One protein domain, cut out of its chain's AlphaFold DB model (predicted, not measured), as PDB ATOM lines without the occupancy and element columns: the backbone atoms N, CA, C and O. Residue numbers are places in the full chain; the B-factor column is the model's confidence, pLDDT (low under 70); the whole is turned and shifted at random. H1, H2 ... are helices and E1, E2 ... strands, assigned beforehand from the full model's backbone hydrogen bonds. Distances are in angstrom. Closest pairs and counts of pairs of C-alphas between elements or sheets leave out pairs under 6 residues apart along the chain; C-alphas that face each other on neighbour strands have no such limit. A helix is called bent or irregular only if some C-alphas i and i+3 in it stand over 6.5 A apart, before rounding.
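AT A GLANCE: This is residues 5 to 60 of the 75 residues of an uncharacterized protein of Chromatiales bacterium (UniProt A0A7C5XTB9). A small two-stranded hairpin, E1 and E2, makes one end of an elongated, mostly helical domain, and H2 follows it towards the middle. The long helix H4 crosses H2 at about a right angle; its residues 55 to 58 meet the short helix H1, while H3 lies towards the end of the domain away from the hairpin. The printed part has 56 residues with four named helices and two named strands, in the order H1, E1, E2, H2, H3, H4; the one sheet has the order E1 - E2, antiparallel, and the class is mostly helix. The whole is compact, with a radius of gyration of the C-alphas of 11.0 A, and elongated, with spans of 32 by 18 by 17 A.

IN THESE COORDINATES: The sheet is made of E1, residues 13 to 15, 7.0 A from first to last C-alpha, and E2, residues 21 to 23, 6.6 A long. C-alpha 13, where E1 begins, is at (267.931, 295.546, 268.312). H2 covers residues 29 to 36 and is 10.8 A long. H4, the longest helix, covers residues 45 to 58 and measures 20.2 A, from C-alpha 45 at (266.756, 274.348, 279.479) to C-alpha 58 at (264.675, 294.418, 279.523). H1, residues 5 to 9, is 6.4 A long and begins with C-alpha 5 at (269.957, 293.894, 282.392). H3, residues 38 to 42, is 7.8 A long. No helix is bent or irregular.

HOW THE PARTS SIT: E1 and E2 form a hairpin of antiparallel neighbour strands, with 147 degrees between their N-to-C directions. The C-alphas of residues 15 and 21 face each other at 4.6 A, and those of residues 13 and 23 at 4.9 A. Across the pair, N 14 and O 22 are within hydrogen-bond range at 3.0 A, and N 22 and O 14 at 2.8 A. From E2 to H2 the closest C-alphas are those of Phe 23 and Leu 29, 5.9 A apart. H2 touches H4, the closest C-alphas being those of Asp 30 and Ile 52, 6.4 A apart; their lines are about perpendicular at 86 degrees, and H4 touches H2 with residues 52 to 56 alone. H4 also touches H1, with residues 55 to 58 alone; the closest C-alphas are those of Ala 8 and Val 55, 5.5 A apart. H1 and H2 are close but not clearly touching, the C-alphas of Ile 7 and Val 33 being 6.9 A apart. H2 and H3 only just touch, with 3 pairs of C-alphas within 8 A, and touch only at the corner by their link; the closest C-alphas are those of Ala 34 and Val 40, 5.9 A apart. H3 and H4 are close but not clearly touching, the closest C-alphas being those of Val 40 and Arg 48, 6.2 A apart. Among the pairs that stay apart are E1 and H4, E2 and H4, and H1 and H3. In H1, H2 and H4 every O i to N i+4 pair is within hydrogen-bond range; in H3 it is 0 of 1, beside 2 of 2 O i to N i+3 pairs.

THE WHOLE: The two C-alphas farthest apart, those of Pro 17 in the link from E1 to E2 and Pro 44 in the link from H3 to H4, are 32.6 A apart. The first and last printed C-alphas, those of Lys 5 and Gly 60, are 11.3 A apart. The printed part runs from residue 5 to residue 60 of a chain of 75 residues and has no cut. The five links between successive elements are tight, and no link is long. The mean pLDDT of the printed part of the model is 91.0, and no printed residue is under 70.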
ATOM      1  N   LYS A   5     269.894 292.458 282.697       91.75
ATOM      2  CA  LYS A   5     269.957 293.894 282.392       91.75
ATOM      3  C   LYS A   5     271.252 294.295 281.685       91.75
ATOM      4  O   LYS A   5     271.236 295.134 280.792       91.75
ATOM      5  N   ARG A   6     272.390 293.715 282.079       93.75
ATOM      6  CA  ARG A   6     273.678 294.003 281.434       93.75
ATOM      7  C   ARG A   6     273.759 293.370 280.046       93.75
ATOM      8  O   ARG A   6     274.172 294.053 279.123       93.75
ATOM      9  N   ILE A   7     273.279 292.133 279.895       92.25
ATOM     10  CA  ILE A   7     273.177 291.453 278.595       92.25
ATOM     11  C   ILE A   7     272.297 292.267 277.637       92.25
ATOM     12  O   ILE A   7     272.713 292.544 276.520       92.25
ATOM     13  N   ALA A   8     271.121 292.719 278.084       93.12
ATOM     14  CA  ALA A   8     270.215 293.530 277.271       93.12
ATOM     15  C   ALA A   8     270.854 294.846 276.794       93.12
ATOM     16  O   ALA A   8     270.697 295.218 275.638       93.12
ATOM     17  N   ARG A   9     271.637 295.526 277.646       93.81
ATOM     18  CA  ARG A   9     272.363 296.754 277.258       93.81
ATOM     19  C   ARG A   9     273.420 296.528 276.175       93.81
ATOM     20  O   ARG A   9     273.788 297.484 275.502       93.81
ATOM     21  N   GLU A  10     273.910 295.301 276.025       94.19
ATOM     22  CA  GLU A  10     274.896 294.912 275.010       94.19
ATOM     23  C   GLU A  10     274.242 294.326 273.740       94.19
ATOM     24  O   GLU A  10     274.933 293.977 272.779       94.19
ATOM     25  N   ILE A  11     272.909 294.232 273.705       94.25
ATOM     26  CA  ILE A  11     272.152 293.768 272.541       94.25
ATOM     27  C   ILE A  11     271.594 294.967 271.774       94.25
ATOM     28  O   ILE A  11     270.744 295.714 272.252       94.25
ATOM     29  N   LEU A  12     272.045 295.108 270.532       93.00
ATOM     30  CA  LEU A  12     271.507 296.035 269.550       93.00
ATOM     31  C   LEU A  12     270.335 295.381 268.825       93.00
ATOM     32  O   LEU A  12     270.508 294.399 268.098       93.00
ATOM     33  N   VAL A  13     269.153 295.964 269.000       93.31
ATOM     34  CA  VAL A  13     267.931 295.546 268.312       93.31
ATOM     35  C   VAL A  13     267.763 296.361 267.035       93.31
ATOM     36  O   VAL A  13     267.837 297.591 267.062       93.31
ATOM     37  N   ARG A  14     267.532 295.687 265.908       89.75
ATOM     38  CA  ARG A  14     267.226 296.325 264.617       89.75
ATOM     39  C   ARG A  14     266.023 295.648 263.962       89.75
ATOM     40  O   ARG A  14     265.848 294.452 264.166       89.75
ATOM     41  N   PRO A  15     265.203 296.362 263.178       87.50
ATOM     42  CA  PRO A  15     264.147 295.726 262.398       87.50
ATOM     43  C   PRO A  15     264.750 294.772 261.357       87.50
ATOM     44  O   PRO A  15     265.742 295.109 260.706       87.50
ATOM     45  N   ALA A  16     264.162 293.583 261.221       85.88
ATOM     46  CA  ALA A  16     264.580 292.596 260.228       85.88
ATOM     47  C   ALA A  16     263.897 292.851 258.863       85.88
ATOM     48  O   ALA A  16     262.743 293.291 258.847       85.88
ATOM     49  N   PRO A  17     264.539 292.528 257.720       76.00
ATOM     50  CA  PRO A  17     263.973 292.760 256.382       76.00
ATOM     51  C   PRO A  17     262.643 292.034 256.119       76.00
ATOM     52  O   PRO A  17     261.825 292.518 255.346       76.00
ATOM     53  N   GLY A  18     262.417 290.884 256.766       80.56
ATOM     54  CA  GLY A  18     261.200 290.070 256.639       80.56
ATOM     55  C   GLY A  18     260.122 290.353 257.693       80.56
ATOM     56  O   GLY A  18     259.168 289.587 257.803       80.56
ATOM     57  N   GLY A  19     260.277 291.418 258.487       77.56
ATOM     58  CA  GLY A  19     259.473 291.664 259.684       77.56
ATOM     59  C   GLY A  19     260.079 291.025 260.940       77.56
ATOM     60  O   GLY A  19     260.826 290.054 260.874       77.56
ATOM     61  N   GLY A  20     259.788 291.606 262.107       86.25
ATOM     62  CA  GLY A  20     260.398 291.211 263.382       86.25
ATOM     63  C   GLY A  20     261.689 291.974 263.701       86.25
ATOM     64  O   GLY A  20     261.875 293.111 263.263       86.25
ATOM     65  N   HIS A  21     262.566 291.359 264.498       89.00
ATOM     66  CA  HIS A  21     263.769 291.997 265.033       89.00
ATOM     67  C   HIS A  21     265.006 291.109 264.868       89.00
ATOM     68  O   HIS A  21     264.943 289.904 265.086       89.00
ATOM     69  N   CYS A  22     266.138 291.735 264.559       91.88
ATOM     70  CA  CYS A  22     267.472 291.164 264.670       91.88
ATOM     71  C   CYS A  22     268.152 291.645 265.960       91.88
ATOM     72  O   CYS A  22     267.992 292.799 266.366       91.88
ATOM     73  N   PHE A  23     268.984 290.788 266.547       93.69
ATOM     74  CA  PHE A  23     269.737 290.996 267.783       93.69
ATOM     75  C   PHE A  23     271.230 290.868 267.485       93.69
ATOM     76  O   PHE A  23     271.715 289.769 267.225       93.69
ATOM     77  N   ASN A  24     271.974 291.975 267.463       92.88
ATOM     78  CA  ASN A  24     273.391 291.981 267.051       92.88
ATOM     79  C   ASN A  24     273.626 291.327 265.669       92.88
ATOM     80  O   ASN A  24     274.635 290.662 265.442       92.88
ATOM     81  N   GLY A  25     272.668 291.494 264.748       89.31
ATOM     82  CA  GLY A  25     272.700 290.886 263.413       89.31
ATOM     83  C   GLY A  25     272.248 289.422 263.354       89.31
ATOM     84  O   GLY A  25     272.305 288.831 262.284       89.31
ATOM     85  N   LEU A  26     271.795 288.840 264.470       90.38
ATOM     86  CA  LEU A  26     271.226 287.489 264.531       90.38
ATOM     87  C   LEU A  26     269.701 287.539 264.535       90.38
ATOM     88  O   LEU A  26     269.111 288.428 265.142       90.38
ATOM     89  N   GLU A  27     269.048 286.562 263.915       89.44
ATOM     90  CA  GLU A  27     267.579 286.478 263.896       89.44
ATOM     91  C   GLU A  27     266.993 286.047 265.244       89.44
ATOM     92  O   GLU A  27     265.820 286.282 265.530       89.44
ATOM     93  N   ARG A  28     267.811 285.419 266.097       91.56
ATOM     94  CA  ARG A  28     267.352 284.826 267.349       91.56
ATOM     95  C   ARG A  28     268.063 285.420 268.556       91.56
ATOM     96  O   ARG A  28     269.287 285.540 268.604       91.56
ATOM     97  N   LEU A  29     267.269 285.775 269.565       91.75
ATOM     98  CA  LEU A  29     267.774 286.379 270.795       91.75
ATOM     99  C   LEU A  29     268.603 285.393 271.628       91.75
ATOM    100  O   LEU A  29     269.572 285.794 272.265       91.75
ATOM    101  N   ASP A  30     268.253 284.107 271.623       93.56
ATOM    102  CA  ASP A  30     268.985 283.077 272.364       93.56
ATOM    103  C   ASP A  30     270.426 282.918 271.867       93.56
ATOM    104  O   ASP A  30     271.340 282.796 272.682       93.56
ATOM    105  N   GLU A  31     270.641 283.001 270.556       93.75
ATOM    106  CA  GLU A  31     271.974 282.999 269.950       93.75
ATOM    107  C   GLU A  31     272.775 284.256 270.315       93.75
ATOM    108  O   GLU A  31     273.952 284.158 270.670       93.75
ATOM    109  N   ALA A  32     272.140 285.432 270.298       94.56
ATOM    110  CA  ALA A  32     272.786 286.678 270.710       94.56
ATOM    111  C   ALA A  32     273.205 286.644 272.188       94.56
ATOM    112  O   ALA A  32     274.338 286.991 272.524       94.56
ATOM    113  N   VAL A  33     272.328 286.149 273.066       93.88
ATOM    114  CA  VAL A  33     272.623 285.958 274.494       93.88
ATOM    115  C   VAL A  33     273.748 284.938 274.691       93.88
ATOM    116  O   VAL A  33     274.652 285.177 275.491       93.88
ATOM    117  N   ALA A  34     273.742 283.825 273.951       93.75
ATOM    118  CA  ALA A  34     274.772 282.792 274.052       93.75
ATOM    119  C   ALA A  34     276.153 283.259 273.562       93.75
ATOM    120  O   ALA A  34     277.162 282.755 274.055       93.75
ATOM    121  N   ARG A  35     276.222 284.216 272.625       93.69
ATOM    122  CA  ARG A  35     277.492 284.851 272.228       93.69
ATOM    123  C   ARG A  35     278.055 285.764 273.318       93.69
ATOM    124  O   ARG A  35     279.265 285.779 273.510       93.69
ATOM    125  N   LEU A  36     277.193 286.504 274.019       92.56
ATOM    126  CA  LEU A  36     277.602 287.431 275.084       92.56
ATOM    127  C   LEU A  36     277.953 286.707 276.393       92.56
ATOM    128  O   LEU A  36     278.892 287.090 277.085       92.56
ATOM    129  N   GLU A  37     277.226 285.641 276.736       92.69
ATOM    130  CA  GLU A  37     277.493 284.809 277.914       92.69
ATOM    131  C   GLU A  37     277.410 283.314 277.536       92.69
ATOM    132  O   GLU A  37     276.363 282.677 277.693       92.69
ATOM    133  N   PRO A  38     278.520 282.704 277.072       91.81
ATOM    134  CA  PRO A  38     278.552 281.299 276.646       91.81
ATOM    135  C   PRO A  38     278.126 280.303 277.727       91.81
ATOM    136  O   PRO A  38     277.593 279.234 277.421       91.81
ATOM    137  N   ARG A  39     278.284 280.660 279.009       90.12
ATOM    138  CA  ARG A  39     277.862 279.827 280.147       90.12
ATOM    139  C   ARG A  39     276.353 279.573 280.164       90.12
ATOM    140  O   ARG A  39     275.918 278.585 280.750       90.12
ATOM    141  N   VAL A  40     275.558 280.404 279.486       89.44
ATOM    142  CA  VAL A  40     274.112 280.199 279.316       89.44
ATOM    143  C   VAL A  40     273.798 278.878 278.612       89.44
ATOM    144  O   VAL A  40     272.763 278.272 278.889       89.44
ATOM    145  N   GLN A  41     274.686 278.390 277.741       88.75
ATOM    146  CA  GLN A  41     274.482 277.112 277.054       88.75
ATOM    147  C   GLN A  41     274.526 275.919 278.018       88.75
ATOM    148  O   GLN A  41     273.788 274.958 277.814       88.75
ATOM    149  N   ALA A  42     275.319 276.021 279.090       91.06
ATOM    150  CA  ALA A  42     275.434 275.002 280.131       91.06
ATOM    151  C   ALA A  42     274.273 275.033 281.145       91.06
ATOM    152  O   ALA A  42     274.155 274.130 281.972       91.06
ATOM    153  N   LEU A  43     273.408 276.055 281.105       89.56
ATOM    154  CA  LEU A  43     272.247 276.122 281.989       89.56
ATOM    155  C   LEU A  43     271.195 275.072 281.601       89.56
ATOM    156  O   LEU A  43     270.955 274.839 280.411       89.56
ATOM    157  N   PRO A  44     270.460 274.519 282.584       94.44
ATOM    158  CA  PRO A  44     269.275 273.720 282.309       94.44
ATOM    159  C   PRO A  44     268.304 274.472 281.393       94.44
ATOM    160  O   PRO A  44     268.095 275.679 281.539       94.44
ATOM    161  N   ALA A  45     267.635 273.752 280.489       91.94
ATOM    162  CA  ALA A  45     266.756 274.348 279.479       91.94
ATOM    163  C   ALA A  45     265.667 275.272 280.064       91.94
ATOM    164  O   ALA A  45     265.235 276.220 279.407       91.94
ATOM    165  N   ARG A  46     265.212 275.012 281.297       93.31
ATOM    166  CA  ARG A  46     264.272 275.882 282.021       93.31
ATOM    167  C   ARG A  46     264.915 277.212 282.430       93.31
ATOM    168  O   ARG A  46     264.344 278.260 282.151       93.31
ATOM    169  N   ALA A  47     266.096 277.166 283.042       91.31
ATOM    170  CA  ALA A  47     266.828 278.353 283.480       91.31
ATOM    171  C   ALA A  47     267.252 279.220 282.284       91.31
ATOM    172  O   ALA A  47     267.080 280.437 282.315       91.31
ATOM    173  N   ARG A  48     267.700 278.593 281.186       92.44
ATOM    174  CA  ARG A  48     268.013 279.296 279.934       92.44
ATOM    175  C   ARG A  48     266.802 280.054 279.381       92.44
ATOM    176  O   ARG A  48     266.916 281.231 279.060       92.44
ATOM    177  N   ARG A  49     265.630 279.408 279.326       91.69
ATOM    178  CA  ARG A  49     264.378 280.050 278.885       91.69
ATOM    179  C   ARG A  49     263.981 281.231 279.773       91.69
ATOM    180  O   ARG A  49     263.585 282.266 279.249       91.69
ATOM    181  N   GLN A  50     264.107 281.095 281.092       93.06
ATOM    182  CA  GLN A  50     263.818 282.188 282.028       93.06
ATOM    183  C   GLN A  50     264.779 283.367 281.849       93.06
ATOM    184  O   GLN A  50     264.333 284.510 281.839       93.06
ATOM    185  N   LEU A  51     266.072 283.102 281.651       92.19
ATOM    186  CA  LEU A  51     267.054 284.150 281.387       92.19
ATOM    187  C   LEU A  51     266.725 284.920 280.105       92.19
ATOM    188  O   LEU A  51     266.688 286.146 280.132       92.19
ATOM    189  N   ILE A  52     266.450 284.212 279.005       92.94
ATOM    190  CA  ILE A  52     266.086 284.846 277.730       92.94
ATOM    191  C   ILE A  52     264.825 285.697 277.903       92.94
ATOM    192  O   ILE A  52     264.817 286.846 277.484       92.94
ATOM    193  N   ALA A  53     263.802 285.190 278.598       92.50
ATOM    194  CA  ALA A  53     262.578 285.941 278.877       92.50
ATOM    195  C   ALA A  53     262.818 287.237 279.675       92.50
ATOM    196  O   ALA A  53     262.145 288.238 279.436       92.50
ATOM    197  N   LEU A  54     263.770 287.228 280.615       93.06
ATOM    198  CA  LEU A  54     264.173 288.435 281.341       93.06
ATOM    199  C   LEU A  54     264.890 289.421 280.415       93.06
ATOM    200  O   LEU A  54     264.593 290.608 280.454       93.06
ATOM    201  N   VAL A  55     265.782 288.938 279.548       93.19
ATOM    202  CA  VAL A  55     266.456 289.785 278.551       93.19
ATOM    203  C   VAL A  55     265.443 290.389 277.568       93.19
ATOM    204  O   VAL A  55     265.516 291.581 277.295       93.19
ATOM    205  N   GLU A  56     264.454 289.627 277.091       92.56
ATOM    206  CA  GLU A  56     263.361 290.145 276.244       92.56
ATOM    207  C   GLU A  56     262.581 291.278 276.916       92.56
ATOM    208  O   GLU A  56     262.207 292.251 276.257       92.56
ATOM    209  N   ALA A  57     262.307 291.137 278.217       90.81
ATOM    210  CA  ALA A  57     261.600 292.146 278.994       90.81
ATOM    211  C   ALA A  57     262.441 293.422 279.149       90.81
ATOM    212  O   ALA A  57     261.923 294.516 278.941       90.81
ATOM    213  N   GLU A  58     263.739 293.287 279.436       92.62
ATOM    214  CA  GLU A  58     264.675 294.418 279.523       92.62
ATOM    215  C   GLU A  58     264.865 295.128 278.170       92.62
ATOM    216  O   GLU A  58     265.048 296.342 278.132       92.62
ATOM    217  N   LEU A  59     264.776 294.394 277.054       89.69
ATOM    218  CA  LEU A  59     264.810 294.953 275.696       89.69
ATOM    219  C   LEU A  59     263.489 295.622 275.272       89.69
ATOM    220  O   LEU A  59     263.410 296.160 274.170       89.69
ATOM    221  N   GLY A  60     262.442 295.574 276.103       88.00
ATOM    222  CA  GLY A  60     261.132 296.154 275.785       88.00
ATOM    223  C   GLY A  60     260.374 295.427 274.668       88.00
ATOM    224  O   GLY A  60     259.425 295.971 274.109       88.00
TER     225      GLY A  60